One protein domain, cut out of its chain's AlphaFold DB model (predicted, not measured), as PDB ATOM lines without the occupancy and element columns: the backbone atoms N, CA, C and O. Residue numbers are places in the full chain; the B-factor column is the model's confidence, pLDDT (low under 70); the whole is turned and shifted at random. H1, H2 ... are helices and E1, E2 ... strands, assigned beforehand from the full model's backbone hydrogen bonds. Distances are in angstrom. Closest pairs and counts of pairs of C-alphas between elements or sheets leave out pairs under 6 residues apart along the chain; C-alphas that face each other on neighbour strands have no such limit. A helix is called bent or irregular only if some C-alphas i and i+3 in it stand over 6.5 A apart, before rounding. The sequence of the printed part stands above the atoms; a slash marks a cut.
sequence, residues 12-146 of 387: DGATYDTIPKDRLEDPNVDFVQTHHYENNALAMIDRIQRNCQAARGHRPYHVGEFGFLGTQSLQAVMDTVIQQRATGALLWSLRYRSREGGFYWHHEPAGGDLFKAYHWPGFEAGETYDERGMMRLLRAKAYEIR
ATOM      1  N   ASP A  12     214.944 325.317 392.950       92.56
ATOM      2  CA  ASP A  12     214.544 326.698 393.226       92.56
ATOM      3  C   ASP A  12     215.787 327.586 393.235       92.56
ATOM      4  O   ASP A  12     216.831 327.212 393.779       92.56
ATOM      5  N   GLY A  13     215.701 328.758 392.613       85.50
ATOM      6  CA  GLY A  13     216.776 329.724 392.720       85.50
ATOM      7  C   GLY A  13     216.527 331.038 392.012       85.50
ATOM      8  O   GLY A  13     215.770 331.130 391.046       85.50
ATOM      9  N   ALA A  14     217.206 332.054 392.524       84.00
ATOM     10  CA  ALA A  14     217.224 333.409 392.004       84.00
ATOM     11  C   ALA A  14     218.533 334.099 392.420       84.00
ATOM     12  O   ALA A  14     219.435 333.489 393.006       84.00
ATOM     13  N   THR A  15     218.637 335.399 392.170       83.12
ATOM     14  CA  THR A  15     219.665 336.233 392.798       83.12
ATOM     15  C   THR A  15     219.312 336.435 394.274       83.12
ATOM     16  O   THR A  15     218.445 337.242 394.605       83.12
ATOM     17  N   TYR A  16     219.977 335.694 395.162       82.69
ATOM     18  CA  TYR A  16     219.847 335.837 396.613       82.69
ATOM     19  C   TYR A  16     221.197 336.167 397.241       82.69
ATOM     20  O   TYR A  16     222.202 335.528 396.936       82.69
ATOM     21  N   ASP A  17     221.202 337.087 398.205       84.69
ATOM     22  CA  ASP A  17     222.374 337.302 399.060       84.69
ATOM     23  C   ASP A  17     222.614 336.100 399.991       84.69
ATOM     24  O   ASP A  17     223.756 335.681 400.199       84.69
ATOM     25  N   THR A  18     221.527 335.550 400.544       88.88
ATOM     26  CA  THR A  18     221.470 334.300 401.316       88.88
ATOM     27  C   THR A  18     220.152 333.591 400.993       88.88
ATOM     28  O   THR A  18     219.119 334.255 400.922       88.88
ATOM     29  N   ILE A  19     220.170 332.268 400.809       92.44
ATOM     30  CA  ILE A  19     218.972 331.468 400.527       92.44
ATOM     31  C   ILE A  19     217.970 331.617 401.685       92.44
ATOM     32  O   ILE A  19     218.329 331.353 402.839       92.44
ATOM     33  N   PRO A  20     216.718 332.017 401.406       91.81
ATOM     34  CA  PRO A  20     215.684 332.109 402.428       91.81
ATOM     35  C   PRO A  20     215.358 330.745 403.056       91.81
ATOM     36  O   PRO A  20     215.337 329.713 402.382       91.81
ATOM     37  N   LYS A  21     215.081 330.736 404.364       91.12
ATOM     38  CA  LYS A  21     214.842 329.505 405.134       91.12
ATOM     39  C   LYS A  21     213.637 328.704 404.622       91.12
ATOM     40  O   LYS A  21     213.712 327.484 404.539       91.12
ATOM     41  N   ASP A  22     212.567 329.387 404.225       91.56
ATOM     42  CA  ASP A  22     211.365 328.776 403.648       91.56
ATOM     43  C   ASP A  22     211.663 327.995 402.358       91.56
ATOM     44  O   ASP A  22     211.024 326.981 402.102       91.56
ATOM     45  N   ARG A  23     212.680 328.403 401.585       91.88
ATOM     46  CA  ARG A  23     213.121 327.677 400.378       91.88
ATOM     47  C   ARG A  23     213.896 326.409 400.708       91.88
ATOM     48  O   ARG A  23     213.754 325.407 400.015       91.88
ATOM     49  N   LEU A  24     214.694 326.433 401.774       91.56
ATOM     50  CA  LEU A  24     215.407 325.243 402.252       91.56
ATOM     51  C   LEU A  24     214.438 324.180 402.790       91.56
ATOM     52  O   LEU A  24     214.697 322.985 402.641       91.56
ATOM     53  N   GLU A  25     213.329 324.615 403.389       92.56
ATOM     54  CA  GLU A  25     212.328 323.755 404.030       92.56
ATOM     55  C   GLU A  25     211.174 323.338 403.098       92.56
ATOM     56  O   GLU A  25     210.395 322.459 403.471       92.56
ATOM     57  N   ASP A  26     211.065 323.900 401.886       93.06
ATOM     58  CA  ASP A  26     209.985 323.565 400.950       93.06
ATOM     59  C   ASP A  26     210.049 322.074 400.559       93.06
ATOM     60  O   ASP A  26     211.042 321.633 399.967       93.06
ATOM     61  N   PRO A  27     209.015 321.261 400.863       92.25
ATOM     62  CA  PRO A  27     209.011 319.833 400.550       92.25
ATOM     63  C   PRO A  27     208.939 319.537 399.045       92.25
ATOM     64  O   PRO A  27     209.151 318.392 398.647       92.25
ATOM     65  N   ASN A  28     208.642 320.533 398.206       93.62
ATOM     66  CA  ASN A  28     208.531 320.388 396.756       93.62
ATOM     67  C   ASN A  28     209.837 320.694 396.008       93.62
ATOM     68  O   ASN A  28     209.879 320.506 394.789       93.62
ATOM     69  N   VAL A  29     210.869 321.166 396.714       93.75
ATOM     70  CA  VAL A  29     212.175 321.546 396.165       93.75
ATOM     71  C   VAL A  29     213.222 320.511 396.570       93.75
ATOM     72  O   VAL A  29     213.360 320.172 397.746       93.75
ATOM     73  N   ASP A  30     213.984 320.012 395.597       94.19
ATOM     74  CA  ASP A  30     215.039 319.023 395.835       94.19
ATOM     75  C   ASP A  30     216.424 319.676 395.950       94.19
ATOM     76  O   ASP A  30     217.250 319.212 396.734       94.19
ATOM     77  N   PHE A  31     216.673 320.755 395.196       93.38
ATOM     78  CA  PHE A  31     217.945 321.488 395.150       93.38
ATOM     79  C   PHE A  31     217.703 322.994 395.202       93.38
ATOM     80  O   PHE A  31     216.713 323.493 394.671       93.38
ATOM     81  N   VAL A  32     218.645 323.724 395.789       95.38
ATOM     82  CA  VAL A  32     218.607 325.191 395.837       95.38
ATOM     83  C   VAL A  32     219.791 325.779 395.091       95.38
ATOM     84  O   VAL A  32     220.899 325.236 395.131       95.38
ATOM     85  N   GLN A  33     219.576 326.910 394.431       95.81
ATOM     86  CA  GLN A  33     220.637 327.640 393.757       95.81
ATOM     87  C   GLN A  33     220.545 329.148 393.936       95.81
ATOM     88  O   GLN A  33     219.506 329.709 394.271       95.81
ATOM     89  N   THR A  34     221.665 329.810 393.675       96.62
ATOM     90  CA  THR A  34     221.788 331.275 393.687       96.62
ATOM     91  C   THR A  34     222.567 331.754 392.471       96.62
ATOM     92  O   THR A  34     223.449 331.031 391.998       96.62
ATOM     93  N   HIS A  35     222.274 332.963 392.000       96.31
ATOM     94  CA  HIS A  35     222.945 333.598 390.861       96.31
ATOM     95  C   HIS A  35     223.913 334.687 391.345       96.31
ATOM     96  O   HIS A  35     223.542 335.481 392.211       96.31
ATOM     97  N   HIS A  36     225.128 334.730 390.792       95.69
ATOM     98  CA  HIS A  36     226.234 335.564 391.284       95.69
ATOM     99  C   HIS A  36     226.856 336.428 390.182       95.69
ATOM    100  O   HIS A  36     227.434 335.922 389.221       95.69
ATOM    101  N   TYR A  37     226.784 337.747 390.347       94.38
ATOM    102  CA  TYR A  37     227.296 338.736 389.386       94.38
ATOM    103  C   TYR A  37     227.997 339.907 390.081       94.38
ATOM    104  O   TYR A  37     228.046 341.026 389.571       94.38
ATOM    105  N   GLU A  38     228.500 339.674 391.289       94.06
ATOM    106  CA  GLU A  38     229.266 340.658 392.034       94.06
ATOM    107  C   GLU A  38     230.504 341.075 391.233       94.06
ATOM    108  O   GLU A  38     231.222 340.247 390.679       94.06
ATOM    109  N   ASN A  39     230.824 342.367 391.255       92.50
ATOM    110  CA  ASN A  39     232.024 342.920 390.621       92.50
ATOM    111  C   ASN A  39     233.330 342.615 391.388       92.50
ATOM    112  O   ASN A  39     234.398 343.106 391.023       92.50
ATOM    113  N   ASN A  40     233.255 341.822 392.461       94.50
ATOM    114  CA  ASN A  40     234.371 341.462 393.323       94.50
ATOM    115  C   ASN A  40     234.342 339.957 393.619       94.50
ATOM    116  O   ASN A  40     233.389 339.441 394.207       94.50
ATOM    117  N   ALA A  41     235.434 339.272 393.275       96.94
ATOM    118  CA  ALA A  41     235.587 337.835 393.477       96.94
ATOM    119  C   ALA A  41     235.450 337.411 394.948       96.94
ATOM    120  O   ALA A  41     234.830 336.393 395.229       96.94
ATOM    121  N   LEU A  42     235.985 338.191 395.894       98.00
ATOM    122  CA  LEU A  42     235.903 337.881 397.325       98.00
ATOM    123  C   LEU A  42     234.463 337.956 397.834       98.00
ATOM    124  O   LEU A  42     234.057 337.117 398.631       98.00
ATOM    125  N   ALA A  43     233.680 338.922 397.343       97.12
ATOM    126  CA  ALA A  43     232.269 339.044 397.698       97.12
ATOM    127  C   ALA A  43     231.449 337.865 397.148       97.12
ATOM    128  O   ALA A  43     230.631 337.298 397.869       97.12
ATOM    129  N   MET A  44     231.711 337.464 395.900       97.50
ATOM    130  CA  MET A  44     231.097 336.285 395.283       97.50
ATOM    131  C   MET A  44     231.453 334.999 396.046       97.50
ATOM    132  O   MET A  44     230.576 334.209 396.392       97.50
ATOM    133  N   ILE A  45     232.735 334.806 396.374       98.38
ATOM    134  CA  ILE A  45     233.227 333.659 397.151       98.38
ATOM    135  C   ILE A  45     232.572 333.610 398.537       98.38
ATOM    136  O   ILE A  45     232.057 332.560 398.918       98.38
ATOM    137  N   ASP A  46     232.535 334.727 399.269       97.94
ATOM    138  CA  ASP A  46     231.882 334.822 400.582       97.94
ATOM    139  C   ASP A  46     230.394 334.442 400.500       97.94
ATOM    140  O   ASP A  46     229.904 333.622 401.282       97.94
ATOM    141  N   ARG A  47     229.675 334.963 399.497       97.31
ATOM    142  CA  ARG A  47     228.261 334.634 399.256       97.31
ATOM    143  C   ARG A  47     228.060 333.152 398.964       97.31
ATOM    144  O   ARG A  47     227.161 332.538 399.541       97.31
ATOM    145  N   ILE A  48     228.887 332.556 398.110       97.88
ATOM    146  CA  ILE A  48     228.834 331.117 397.814       97.88
ATOM    147  C   ILE A  48     229.081 330.303 399.087       97.88
ATOM    148  O   ILE A  48     228.325 329.376 399.375       97.88
ATOM    149  N   GLN A  49     230.092 330.655 399.884       98.00
ATOM    150  CA  GLN A  49     230.418 329.947 401.125       98.00
ATOM    151  C   GLN A  49     229.283 330.026 402.150       98.00
ATOM    152  O   GLN A  49     228.906 328.998 402.716       98.00
ATOM    153  N   ARG A  50     228.692 331.210 402.349       97.06
ATOM    154  CA  ARG A  50     227.531 331.391 403.232       97.06
ATOM    155  C   ARG A  50     226.335 330.554 402.792       97.06
ATOM    156  O   ARG A  50     225.729 329.880 403.619       97.06
ATOM    157  N   ASN A  51     226.026 330.533 401.497       97.06
ATOM    158  CA  ASN A  51     224.922 329.731 400.968       97.06
ATOM    159  C   ASN A  51     225.187 328.222 401.060       97.06
ATOM    160  O   ASN A  51     224.291 327.470 401.442       97.06
ATOM    161  N   CYS A  52     226.426 327.778 400.827       96.75
ATOM    162  CA  CYS A  52     226.832 326.396 401.091       96.75
ATOM    163  C   CYS A  52     226.624 326.015 402.564       96.75
ATOM    164  O   CYS A  52     226.146 324.919 402.852       96.75
ATOM    165  N   GLN A  53     226.986 326.898 403.501       95.69
ATOM    166  CA  GLN A  53     226.803 326.664 404.936       95.69
ATOM    167  C   GLN A  53     225.322 326.601 405.319       95.69
ATOM    168  O   GLN A  53     224.933 325.678 406.027       95.69
ATOM    169  N   ALA A  54     224.502 327.530 404.820       94.00
ATOM    170  CA  ALA A  54     223.064 327.558 405.079       94.00
ATOM    171  C   ALA A  54     222.352 326.302 404.547       94.00
ATOM    172  O   ALA A  54     221.513 325.724 405.231       94.00
ATOM    173  N   ALA A  55     222.724 325.839 403.350       94.81
ATOM    174  CA  ALA A  55     222.127 324.656 402.735       94.81
ATOM    175  C   ALA A  55     222.615 323.331 403.351       94.81
ATOM    176  O   ALA A  55     221.942 322.302 403.235       94.81
ATOM    177  N   ARG A  56     223.775 323.326 404.025       93.44
ATOM    178  CA  ARG A  56     224.388 322.116 404.591       93.44
ATOM    179  C   ARG A  56     223.428 321.424 405.563       93.44
ATOM    180  O   ARG A  56     222.875 322.046 406.463       93.44
ATOM    181  N   GLY A  57     223.235 320.121 405.365       90.62
ATOM    182  CA  GLY A  57     222.305 319.307 406.159       90.62
ATOM    183  C   GLY A  57     220.823 319.469 405.795       90.62
ATOM    184  O   GLY A  57     220.016 318.700 406.302       90.62
ATOM    185  N   HIS A  58     220.478 320.404 404.902       91.00
ATOM    186  CA  HIS A  58     219.101 320.667 404.483       91.00
ATOM    187  C   HIS A  58     218.866 320.215 403.038       91.00
ATOM    188  O   HIS A  58     218.055 319.327 402.784       91.00
ATOM    189  N   ARG A  59     219.599 320.802 402.084       92.19
ATOM    190  CA  ARG A  59     219.427 320.582 400.639       92.19
ATOM    191  C   ARG A  59     220.777 320.656 399.924       92.19
ATOM    192  O   ARG A  59     221.653 321.405 400.361       92.19
ATOM    193  N   PRO A  60     220.986 319.936 398.813       95.31
ATOM    194  CA  PRO A  60     222.171 320.151 398.005       95.31
ATOM    195  C   PRO A  60     222.095 321.525 397.317       95.31
ATOM    196  O   PRO A  60     221.041 321.952 396.838       95.31
ATOM    197  N   TYR A  61     223.232 322.217 397.293       96.50
ATOM    198  CA  TYR A  61     223.360 323.575 396.771       96.50
ATOM    199  C   TYR A  61     224.087 323.591 395.426       96.50
ATOM    200  O   TYR A  61     225.035 322.828 395.216       96.50
ATOM    201  N   HIS A  62     223.652 324.466 394.526       95.19
ATOM    202  CA  HIS A  62     224.178 324.644 393.176       95.19
ATOM    203  C   HIS A  62     224.417 326.138 392.890       95.19
ATOM    204  O   HIS A  62     223.630 326.991 393.292       95.19
ATOM    205  N   VAL A  63     225.494 326.488 392.186       97.44
ATOM    206  CA  VAL A  63     225.701 327.863 391.701       97.44
ATOM    207  C   VAL A  63     225.012 327.997 390.341       97.44
ATOM    208  O   VAL A  63     225.537 327.573 389.314       97.44
ATOM    209  N   GLY A  64     223.797 328.545 390.351       96.25
ATOM    210  CA  GLY A  64     222.891 328.533 389.199       96.25
ATOM    211  C   GLY A  64     223.347 329.395 388.038       96.25
ATOM    212  O   GLY A  64     223.169 329.013 386.888       96.25
ATOM    213  N   GLU A  65     223.976 330.523 388.349       96.00
ATOM    214  CA  GLU A  65     224.615 331.401 387.381       96.00
ATOM    215  C   GLU A  65     225.815 332.066 388.053       96.00
ATOM    216  O   GLU A  65     225.743 332.438 389.228       96.00
ATOM    217  N   PHE A  66     226.914 332.222 387.322       96.62
ATOM    218  CA  PHE A  66     228.022 333.080 387.731       96.62
ATOM    219  C   PHE A  66     228.752 333.649 386.511       96.62
ATOM    220  O   PHE A  66     228.735 333.031 385.443       96.62
ATOM    221  N   GLY A  67     229.401 334.808 386.637       95.75
ATOM    222  CA  GLY A  67     230.171 335.375 385.528       95.75
ATOM    223  C   GLY A  67     230.671 336.803 385.739       95.75
ATOM    224  O   GLY A  67     230.682 337.319 386.850       95.75
ATOM    225  N   PHE A  68     231.095 337.418 384.631       93.31
ATOM    226  CA  PHE A  68     231.508 338.827 384.506       93.31
ATOM    227  C   PHE A  68     232.685 339.279 385.383       93.31
ATOM    228  O   PHE A  68     232.831 340.458 385.697       93.31
ATOM    229  N   LEU A  69     233.573 338.347 385.721       95.69
ATOM    230  CA  LEU A  69     234.882 338.624 386.306       95.69
ATOM    231  C   LEU A  69     235.975 338.044 385.403       95.69
ATOM    232  O   LEU A  69     235.711 337.179 384.571       95.69
ATOM    233  N   GLY A  70     237.216 338.501 385.575       96.12
ATOM    234  CA  GLY A  70     238.352 337.937 384.842       96.12
ATOM    235  C   GLY A  70     238.565 336.447 385.141       96.12
ATOM    236  O   GLY A  70     238.251 335.972 386.235       96.12
ATOM    237  N   THR A  71     239.157 335.719 384.190       98.00
ATOM    238  CA  THR A  71     239.362 334.259 384.248       98.00
ATOM    239  C   THR A  71     239.984 333.779 385.562       98.00
ATOM    240  O   THR A  71     239.518 332.800 386.140       98.00
ATOM    241  N   GLN A  72     240.992 334.484 386.089       97.69
ATOM    242  CA  GLN A  72     241.643 334.125 387.357       97.69
ATOM    243  C   GLN A  72     240.701 334.257 388.567       97.69
ATOM    244  O   GLN A  72     240.708 333.414 389.462       97.69
ATOM    245  N   SER A  73     239.857 335.288 388.587       98.19
ATOM    246  CA  SER A  73     238.838 335.462 389.625       98.19
ATOM    247  C   SER A  73     237.796 334.347 389.562       98.19
ATOM    248  O   SER A  73     237.456 333.756 390.585       98.19
ATOM    249  N   LEU A  74     237.330 334.010 388.354       98.31
ATOM    250  CA  LEU A  74     236.370 332.923 388.151       98.31
ATOM    251  C   LEU A  74     236.977 331.543 388.445       98.31
ATOM    252  O   LEU A  74     236.258 330.647 388.886       98.31
ATOM    253  N   GLN A  75     238.292 331.370 388.284       98.75
ATOM    254  CA  GLN A  75     238.997 330.181 388.762       98.75
ATOM    255  C   GLN A  75     238.849 330.014 390.276       98.75
ATOM    256  O   GLN A  75     238.422 328.950 390.714       98.75
ATOM    257  N   ALA A  76     239.126 331.060 391.059       98.69
ATOM    258  CA  ALA A  76     239.002 331.012 392.519       98.69
ATOM    259  C   ALA A  76     237.552 330.758 392.982       98.69
ATOM    260  O   ALA A  76     237.313 330.050 393.965       98.69
ATOM    261  N   VAL A  77     236.570 331.292 392.248       98.62
ATOM    262  CA  VAL A  77     235.145 330.998 392.464       98.62
ATOM    263  C   VAL A  77     234.858 329.511 392.240       98.62
ATOM    264  O   VAL A  77     234.280 328.862 393.110       98.62
ATOM    265  N   MET A  78     235.305 328.932 391.122       98.75
ATOM    266  CA  MET A  78     235.114 327.502 390.847       98.75
ATOM    267  C   MET A  78     235.879 326.601 391.828       98.75
ATOM    268  O   MET A  78     235.347 325.572 392.242       98.75
ATOM    269  N   ASP A  79     237.077 326.997 392.261       98.75
ATOM    270  CA  ASP A  79     237.822 326.307 393.323       98.75
ATOM    271  C   ASP A  79     237.011 326.274 394.621       98.75
ATOM    272  O   ASP A  79     236.908 325.234 395.268       98.75
ATOM    273  N   THR A  80     236.362 327.389 394.966       98.62
ATOM    274  CA  THR A  80     235.475 327.475 396.132       98.62
ATOM    275  C   THR A  80     234.276 326.538 395.996       98.62
ATOM    276  O   THR A  80     233.953 325.832 396.952       98.62
ATOM    277  N   VAL A  81     233.632 326.485 394.825       98.44
ATOM    278  CA  VAL A  81     232.512 325.563 394.544       98.44
ATOM    279  C   VAL A  81     232.927 324.112 394.804       98.44
ATOM    280  O   VAL A  81     232.219 323.385 395.505       98.44
ATOM    281  N   ILE A  82     234.102 323.710 394.309       98.50
ATOM    282  CA  ILE A  82     234.657 322.364 394.502       98.50
ATOM    283  C   ILE A  82     234.979 322.115 395.986       98.50
ATOM    284  O   ILE A  82     234.553 321.106 396.551       98.50
ATOM    285  N   GLN A  83     235.680 323.041 396.648       98.19
ATOM    286  CA  GLN A  83     236.080 322.919 398.057       98.19
ATOM    287  C   GLN A  83     234.882 322.831 399.010       98.19
ATOM    288  O   GLN A  83     234.896 322.038 399.953       98.19
ATOM    289  N   GLN A  84     233.826 323.611 398.758       97.69
ATOM    290  CA  GLN A  84     232.599 323.587 399.558       97.69
ATOM    291  C   GLN A  84     231.700 322.385 399.256       97.69
ATOM    292  O   GLN A  84     230.719 322.172 399.973       97.69
ATOM    293  N   ARG A  85     232.051 321.579 398.242       95.75
ATOM    294  CA  ARG A  85     231.259 320.443 397.754       95.75
ATOM    295  C   ARG A  85     229.852 320.864 397.324       95.75
ATOM    296  O   ARG A  85     228.885 320.138 397.553       95.75
ATOM    297  N   ALA A  86     229.741 322.042 396.711       96.31
ATOM    298  CA  ALA A  86     228.542 322.389 395.967       96.31
ATOM    299  C   ALA A  86     228.389 321.419 394.783       96.31
ATOM    300  O   ALA A  86     229.359 320.851 394.283       96.31
ATOM    301  N   THR A  87     227.154 321.204 394.344       95.00
ATOM    302  CA  THR A  87     226.823 320.177 393.343       95.00
ATOM    303  C   THR A  87     227.202 320.562 391.912       95.00
ATOM    304  O   THR A  87     227.235 319.700 391.037       95.00
ATOM    305  N   GLY A  88     227.523 321.834 391.666       96.12
ATOM    306  CA  GLY A  88     227.933 322.339 390.360       96.12
ATOM    307  C   GLY A  88     227.879 323.861 390.278       96.12
ATOM    308  O   GLY A  88     227.483 324.534 391.234       96.12
ATOM    309  N   ALA A  89     228.291 324.379 389.121       97.06
ATOM    310  CA  ALA A  89     228.188 325.786 388.768       97.06
ATOM    311  C   ALA A  89     227.941 325.951 387.261       97.06
ATOM    312  O   ALA A  89     228.562 325.243 386.462       97.06
ATOM    313  N   LEU A  90     227.091 326.900 386.863       97.12
ATOM    314  CA  LEU A  90     226.832 327.220 385.454       97.12
ATOM    315  C   LEU A  90     227.327 328.627 385.112       97.12
ATOM    316  O   LEU A  90     226.832 329.624 385.631       97.12
ATOM    317  N   LEU A  91     228.314 328.705 384.217       97.19
ATOM    318  CA  LEU A  91     228.827 329.980 383.720       97.19
ATOM    319  C   LEU A  91     227.778 330.639 382.820       97.19
ATOM    320  O   LEU A  91     227.308 330.026 381.857       97.19
ATOM    321  N   TRP A  92     227.470 331.903 383.090       95.69
ATOM    322  CA  TRP A  92     226.608 332.708 382.238       95.69
ATOM    323  C   TRP A  92     227.433 333.462 381.174       95.69
ATOM    324  O   TRP A  92     228.297 334.266 381.512       95.69
ATOM    325  N   SER A  93     227.228 333.251 379.873       93.56
ATOM    326  CA  SER A  93     226.448 332.172 379.258       93.56
ATOM    327  C   SER A  93     227.081 331.705 377.945       93.56
ATOM    328  O   SER A  93     227.860 332.429 377.335       93.56
ATOM    329  N   LEU A  94     226.759 330.487 377.499       94.94
ATOM    330  CA  LEU A  94     227.181 329.965 376.194       94.94
ATOM    331  C   LEU A  94     226.115 330.276 375.126       94.94
ATOM    332  O   LEU A  94     224.910 330.181 375.397       94.94
ATOM    333  N   ARG A  95     226.528 330.585 373.891       94.75
ATOM    334  CA  ARG A  95     225.617 330.677 372.734       94.75
ATOM    335  C   ARG A  95     226.007 329.734 371.603       94.75
ATOM    336  O   ARG A  95     227.149 329.303 371.454       94.75
ATOM    337  N   TYR A  96     224.992 329.355 370.836       94.50
ATOM    338  CA  TYR A  96     225.072 328.331 369.803       94.50
ATOM    339  C   TYR A  96     225.542 328.915 368.462       94.50
ATOM    340  O   TYR A  96     225.482 330.121 368.224       94.50
ATOM    341  N   ARG A  97     225.994 328.033 367.565       94.62
ATOM    342  CA  ARG A  97     226.265 328.381 366.164       94.62
ATOM    343  C   ARG A  97     224.958 328.626 365.427       94.62
ATOM    344  O   ARG A  97     224.077 327.770 365.473       94.62
ATOM    345  N   SER A  98     224.847 329.753 364.735       93.06
ATOM    346  CA  SER A  98     223.608 330.139 364.065       93.06
ATOM    347  C   SER A  98     223.268 329.200 362.904       93.06
ATOM    348  O   SER A  98     224.140 328.575 362.288       93.06
ATOM    349  N   ARG A  99     221.978 329.106 362.569       92.69
ATOM    350  CA  ARG A  99     221.506 328.278 361.454       92.69
ATOM    351  C   ARG A  99     222.041 328.805 360.117       92.69
ATOM    352  O   ARG A  99     222.334 327.983 359.244       92.69
ATOM    353  N   GLU A 100     222.191 330.119 360.008       91.62
ATOM    354  CA  GLU A 100     222.614 330.896 358.837       91.62
ATOM    355  C   GLU A 100     224.146 331.025 358.717       91.62
ATOM    356  O   GLU A 100     224.653 331.452 357.682       91.62
ATOM    357  N   GLY A 101     224.883 330.600 359.747       95.31
ATOM    358  CA  GLY A 101     226.343 330.637 359.818       95.31
ATOM    359  C   GLY A 101     226.880 331.549 360.921       95.31
ATOM    360  O   GLY A 101     226.167 332.407 361.438       95.31
ATOM    361  N   GLY A 102     228.128 331.312 361.330       95.44
ATOM    362  CA  GLY A 102     228.723 331.963 362.500       95.44
ATOM    363  C   GLY A 102     228.003 331.615 363.810       95.44
ATOM    364  O   GLY A 102     227.477 330.509 363.976       95.44
ATOM    365  N   PHE A 103     227.959 332.561 364.748       95.75
ATOM    366  CA  PHE A 103     227.337 332.396 366.067       95.75
ATOM    367  C   PHE A 103     226.104 333.272 366.269       95.75
ATOM    368  O   PHE A 103     225.946 334.311 365.633       95.75
ATOM    369  N   TYR A 104     225.243 332.855 367.198       94.06
ATOM    370  CA  TYR A 104     224.329 333.780 367.850       94.06
ATOM    371  C   TYR A 104     225.118 334.639 368.847       94.06
ATOM    372  O   TYR A 104     225.792 334.112 369.739       94.06
ATOM    373  N   TRP A 105     225.024 335.955 368.696       92.12
ATOM    374  CA  TRP A 105     225.743 336.940 369.499       92.12
ATOM    375  C   TRP A 105     224.831 337.581 370.537       92.12
ATOM    376  O   TRP A 105     223.650 337.818 370.286       92.12
ATOM    377  N   HIS A 106     225.392 337.830 371.718       90.69
ATOM    378  CA  HIS A 106     224.686 338.465 372.819       90.69
ATOM    379  C   HIS A 106     225.679 339.226 373.697       90.69
ATOM    380  O   HIS A 106     226.493 338.598 374.373       90.69
ATOM    381  N   HIS A 107     225.608 340.556 373.712       89.38
ATOM    382  CA  HIS A 107     226.297 341.361 374.722       89.38
ATOM    383  C   HIS A 107     225.572 341.273 376.055       89.38
ATOM    384  O   HIS A 107     224.354 341.485 376.131       89.38
ATOM    385  N   GLU A 108     226.338 341.013 377.108       88.06
ATOM    386  CA  GLU A 108     225.826 340.791 378.451       88.06
ATOM    387  C   GLU A 108     225.748 342.139 379.197       88.06
ATOM    388  O   GLU A 108     226.788 342.724 379.504       88.06
ATOM    389  N   PRO A 109     224.548 342.687 379.501       79.88
ATOM    390  CA  PRO A 109     224.421 344.043 380.051       79.88
ATOM    391  C   PRO A 109     225.099 344.218 381.408       79.88
ATOM    392  O   PRO A 109     225.729 345.239 381.663       79.88
ATOM    393  N   ALA A 110     224.992 343.200 382.265       78.06
ATOM    394  CA  ALA A 110     225.655 343.168 383.565       78.06
ATOM    395  C   ALA A 110     227.178 342.949 383.447       78.06
ATOM    396  O   ALA A 110     227.905 343.169 384.410       78.06
ATOM    397  N   GLY A 111     227.661 342.577 382.259       78.56
ATOM    398  CA  GLY A 111     229.068 342.404 381.918       78.56
ATOM    399  C   GLY A 111     229.763 343.668 381.406       78.56
ATOM    400  O   GLY A 111     230.867 343.574 380.873       78.56
ATOM    401  N   GLY A 112     229.124 344.836 381.528       81.12
ATOM    402  CA  GLY A 112     229.755 346.138 381.314       81.12
ATOM    403  C   GLY A 112     230.450 346.282 379.963       81.12
ATOM    404  O   GLY A 112     231.659 346.448 379.940       81.12
ATOM    405  N   ASP A 113     229.702 346.177 378.859       87.12
ATOM    406  CA  ASP A 113     230.154 346.396 377.466       87.12
ATOM    407  C   ASP A 113     231.466 345.697 377.039       87.12
ATOM    408  O   ASP A 113     232.068 345.999 376.011       87.12
ATOM    409  N   LEU A 114     231.901 344.736 377.847       89.88
ATOM    410  CA  LEU A 114     233.134 343.987 377.707       89.88
ATOM    411  C   LEU A 114     232.785 342.528 377.455       89.88
ATOM    412  O   LEU A 114     233.190 341.959 376.443       89.88
ATOM    413  N   PHE A 115     232.013 341.932 378.370       91.50
ATOM    414  CA  PHE A 115     231.632 340.534 378.263       91.50
ATOM    415  C   PHE A 115     230.499 340.340 377.257       91.50
ATOM    416  O   PHE A 115     229.462 341.013 377.269       91.50
ATOM    417  N   LYS A 116     230.694 339.332 376.416       91.69
ATOM    418  CA  LYS A 116     229.676 338.773 375.534       91.69
ATOM    419  C   LYS A 116     229.425 337.342 375.966       91.69
ATOM    420  O   LYS A 116     230.221 336.756 376.704       91.69
ATOM    421  N   ALA A 117     228.334 336.767 375.486       92.50
ATOM    422  CA  ALA A 117     228.151 335.341 375.622       92.50
ATOM    423  C   ALA A 117     229.321 334.592 374.977       92.50
ATOM    424  O   ALA A 117     229.774 334.940 373.887       92.50
ATOM    425  N   TYR A 118     229.767 333.549 375.664       96.12
ATOM    426  CA  TYR A 118     230.886 332.726 375.260       96.12
ATOM    427  C   TYR A 118     230.509 331.803 374.097       96.12
ATOM    428  O   TYR A 118     229.374 331.312 373.991       96.12
ATOM    429  N   HIS A 119     231.500 331.464 373.279       96.75
ATOM    430  CA  HIS A 119     231.372 330.492 372.197       96.75
ATOM    431  C   HIS A 119     232.402 329.378 372.344       96.75
ATOM    432  O   HIS A 119     233.598 329.624 372.368       96.75
ATOM    433  N   TRP A 120     231.971 328.116 372.383       96.44
ATOM    434  CA  TRP A 120     232.905 326.986 372.463       96.44
ATOM    435  C   TRP A 120     233.612 326.734 371.111       96.44
ATOM    436  O   TRP A 120     232.916 326.580 370.090       96.44
ATOM    437  N   PRO A 121     234.957 326.578 371.076       96.50
ATOM    438  CA  PRO A 121     235.911 326.477 372.203       96.50
ATOM    439  C   PRO A 121     236.627 327.786 372.595       96.50
ATOM    440  O   PRO A 121     237.571 327.756 373.384       96.50
ATOM    441  N   GLY A 122     236.193 328.905 372.031       96.62
ATOM    442  CA  GLY A 122     236.700 330.253 372.239       96.62
ATOM    443  C   GLY A 122     237.417 330.797 371.009       96.62
ATOM    444  O   GLY A 122     238.098 330.057 370.296       96.62
ATOM    445  N   PHE A 123     237.263 332.097 370.761       96.38
ATOM    446  CA  PHE A 123     237.694 332.768 369.542       96.38
ATOM    447  C   PHE A 123     238.424 334.074 369.846       96.38
ATOM    448  O   PHE A 123     238.288 334.673 370.904       96.38
ATOM    449  N   GLU A 124     239.205 334.538 368.871       93.75
ATOM    450  CA  GLU A 124     239.905 335.827 368.953       93.75
ATOM    451  C   GLU A 124     238.953 337.013 369.158       93.75
ATOM    452  O   GLU A 124     239.311 337.987 369.811       93.75
ATOM    453  N   ALA A 125     237.716 336.909 368.662       91.19
ATOM    454  CA  ALA A 125     236.690 337.930 368.858       91.19
ATOM    455  C   ALA A 125     236.351 338.185 370.343       91.19
ATOM    456  O   ALA A 125     235.834 339.255 370.661       91.19
ATOM    457  N   GLY A 126     236.642 337.226 371.230       93.44
ATOM    458  CA  GLY A 126     236.449 337.330 372.674       93.44
ATOM    459  C   GLY A 126     237.742 337.492 373.475       93.44
ATOM    460  O   GLY A 126     237.748 337.253 374.682       93.44
ATOM    461  N   GLU A 127     238.858 337.854 372.835       94.12
ATOM    462  CA  GLU A 127     240.160 337.880 373.513       94.12
ATOM    463  C   GLU A 127     240.263 338.973 374.581       94.12
ATOM    464  O   GLU A 127     240.945 338.793 375.587       94.12
ATOM    465  N   THR A 128     239.537 340.081 374.418       93.38
ATOM    466  CA  THR A 128     239.500 341.173 375.404       93.38
ATOM    467  C   THR A 128     238.981 340.731 376.774       93.38
ATOM    468  O   THR A 128     239.292 341.380 377.770       93.38
ATOM    469  N   TYR A 129     238.231 339.627 376.838       94.50
ATOM    470  CA  TYR A 129     237.748 339.001 378.070       94.50
ATOM    471  C   TYR A 129     238.227 337.545 378.231       94.50
ATOM    472  O   TYR A 129     237.621 336.776 378.975       94.50
ATOM    473  N   ASP A 130     239.323 337.176 377.553       97.69
ATOM    474  CA  ASP A 130     239.973 335.859 377.628       97.69
ATOM    475  C   ASP A 130     239.008 334.677 377.407       97.69
ATOM    476  O   ASP A 130     239.022 333.671 378.117       97.69
ATOM    477  N   GLU A 131     238.147 334.767 376.388       97.56
ATOM    478  CA  GLU A 131     237.173 333.714 376.078       97.56
ATOM    479  C   GLU A 131     237.826 332.326 375.942       97.56
ATOM    480  O   GLU A 131     237.316 331.330 376.462       97.56
ATOM    481  N   ARG A 132     238.978 332.244 375.265       97.75
ATOM    482  CA  ARG A 132     239.706 330.980 375.067       97.75
ATOM    483  C   ARG A 132     240.225 330.406 376.380       97.75
ATOM    484  O   ARG A 132     240.129 329.193 376.593       97.75
ATOM    485  N   GLY A 133     240.802 331.244 377.243       98.06
ATOM    486  CA  GLY A 133     241.246 330.835 378.572       98.06
ATOM    487  C   GLY A 133     240.075 330.390 379.434       98.06
ATOM    488  O   GLY A 133     240.119 329.294 379.999       98.06
ATOM    489  N   MET A 134     238.989 331.160 379.436       98.31
ATOM    490  CA  MET A 134     237.781 330.867 380.196       98.31
ATOM    491  C   MET A 134     237.119 329.552 379.762       98.31
ATOM    492  O   MET A 134     236.816 328.710 380.606       98.31
ATOM    493  N   MET A 135     236.958 329.294 378.460       98.06
ATOM    494  CA  MET A 135     236.397 328.025 377.963       98.06
ATOM    495  C   MET A 135     237.278 326.822 378.314       98.06
ATOM    496  O   MET A 135     236.771 325.769 378.717       98.06
ATOM    497  N   ARG A 136     238.605 326.971 378.218       97.62
ATOM    498  CA  ARG A 136     239.554 325.925 378.627       97.62
ATOM    499  C   ARG A 136     239.454 325.635 380.125       97.62
ATOM    500  O   ARG A 136     239.400 324.468 380.513       97.62
ATOM    501  N   LEU A 137     239.410 326.683 380.944       98.38
ATOM    502  CA  LEU A 137     239.305 326.588 382.395       98.38
ATOM    503  C   LEU A 137     237.974 325.960 382.822       98.38
ATOM    504  O   LEU A 137     237.983 325.018 383.613       98.38
ATOM    505  N   LEU A 138     236.848 326.423 382.269       98.00
ATOM    506  CA  LEU A 138     235.520 325.889 382.576       98.00
ATOM    507  C   LEU A 138     235.464 324.385 382.295       98.00
ATOM    508  O   LEU A 138     234.999 323.608 383.128       98.00
ATOM    509  N   ARG A 139     236.009 323.956 381.147       97.81
ATOM    510  CA  ARG A 139     236.133 322.535 380.832       97.81
ATOM    511  C   ARG A 139     236.973 321.807 381.875       97.81
ATOM    512  O   ARG A 139     236.537 320.764 382.339       97.81
ATOM    513  N   ALA A 140     238.150 322.313 382.237       98.19
ATOM    514  CA  ALA A 140     239.004 321.663 383.233       98.19
ATOM    515  C   ALA A 140     238.268 321.477 384.574       98.19
ATOM    516  O   ALA A 140     238.200 320.358 385.086       98.19
ATOM    517  N   LYS A 141     237.619 322.536 385.072       98.25
ATOM    518  CA  LYS A 141     236.874 322.528 386.339       98.25
ATOM    519  C   LYS A 141     235.662 321.596 386.317       98.25
ATOM    520  O   LYS A 141     235.398 320.922 387.311       98.25
ATOM    521  N   ALA A 142     234.982 321.464 385.176       97.25
ATOM    522  CA  ALA A 142     233.866 320.530 385.012       97.25
ATOM    523  C   ALA A 142     234.266 319.045 385.154       97.25
ATOM    524  O   ALA A 142     233.437 318.219 385.540       97.25
ATOM    525  N   TYR A 143     235.518 318.681 384.852       98.31
ATOM    526  CA  TYR A 143     236.033 317.332 385.122       98.31
ATOM    527  C   TYR A 143     236.619 317.220 386.533       98.31
ATOM    528  O   TYR A 143     236.383 316.215 387.202       98.31
ATOM    529  N   GLU A 144     237.311 318.257 387.013       98.19
ATOM    530  CA  GLU A 144     237.903 318.301 388.355       98.19
ATOM    531  C   GLU A 144     236.862 318.121 389.463       98.19
ATOM    532  O   GLU A 144     237.067 317.302 390.354       98.19
ATOM    533  N   ILE A 145     235.704 318.788 389.366       97.12
ATOM    534  CA  ILE A 145     234.611 318.646 390.348       97.12
ATOM    535  C   ILE A 145     234.093 317.202 390.461       97.12
ATOM    536  O   ILE A 145     233.533 316.810 391.480       97.12
ATOM    537  N   ARG A 146     234.311 316.385 389.424       96.69
ATOM    538  CA  ARG A 146     233.940 314.965 389.369       96.69
ATOM    539  C   ARG A 146     235.107 314.028 389.698       96.69
ATOM    540  O   ARG A 146     234.922 312.816 389.652       96.69
TER     541      ARG A 146
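Overview. This is residues 12 to 146 of the 387 residues of the protein "Fibronectin type III domain-containing protein" of Planctomycetes bacterium (UniProt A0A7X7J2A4). A four-stranded parallel sheet, in the order E1 E2 E3 E4, has three helices, H2, H3 and H5, side by side in a row over one face, making two layers. H1 grazes the sheet at one end of the domain; at the other lie H4 and much of a long link, residues 92 to 123. The printed part has 135 residues with five named helices and four named strands, in the order E1 H1 E2 H2 E3 H3 E4 H4 H5, and its class is mixed. It is compact, with a radius of gyration of the C-alphas of 15.6 A, yet elongated in outline, spanning 46 by 29 by 29 A.

Along the chain. Find E1, residues 12 to 14, from C-alpha 12 at (214.544, 326.698, 393.226). E2 is residues 31 to 36, 16.8 A long, E3 residues 61 to 66, 13.9 A, and E4 residues 89 to 91. Look for H2 at residues 41 to 55, 21.0 A, H3 at 71 to 83, 18.2 A, and H5 at 131 to 144, 19.7 A, ending at C-alpha 144, (237.903, 318.301, 388.355). H1 is residues 21 to 25; H4, residues 124 to 129, is irregular, with C-alphas 125 and 128 7.8 A apart.

Arrangement. Within hydrogen-bond range you find N 33 and O 12 at 2.8 A between E1 and E2, N 36 and O 65 at 2.8 A between E2 and E3, and N 90 and O 63 at 3.0 A between E3 and E4. E1, H1, E2, then E2, H2, E3, then E3, H3, E4 are strand-helix-strand units, parallel neighbours joined through a helix, with right-handed crossovers. H2 touches H3, closest at the C-alphas of Ala 41 and Ser 73, 5.6 A, at a shallow tilt of 18 degrees, the same way. H3 touches H5, closest at the C-alphas of Thr 71 and Met 134, 5.5 A. H1 only grazes the sheet with residues 23 to 24. H4 and H5 only just touch, only at the corner, with 3 pairs of C-alphas within 8 A, the closest Gly 126 and Arg 132, 7.5 A. Every O i to N i+4 pair is within range in H1, H2, H3 and H5; H4 has 0 of 2, beside 2 of 3 O i to N i+3 pairs.

Size, cuts and confidence. The two C-alphas farthest apart, Gly 57 and Glu 100, are 48.7 A apart. The printed part has no cut, the link from E4 to H4 is long, and no printed residue is under 70 in pLDDT.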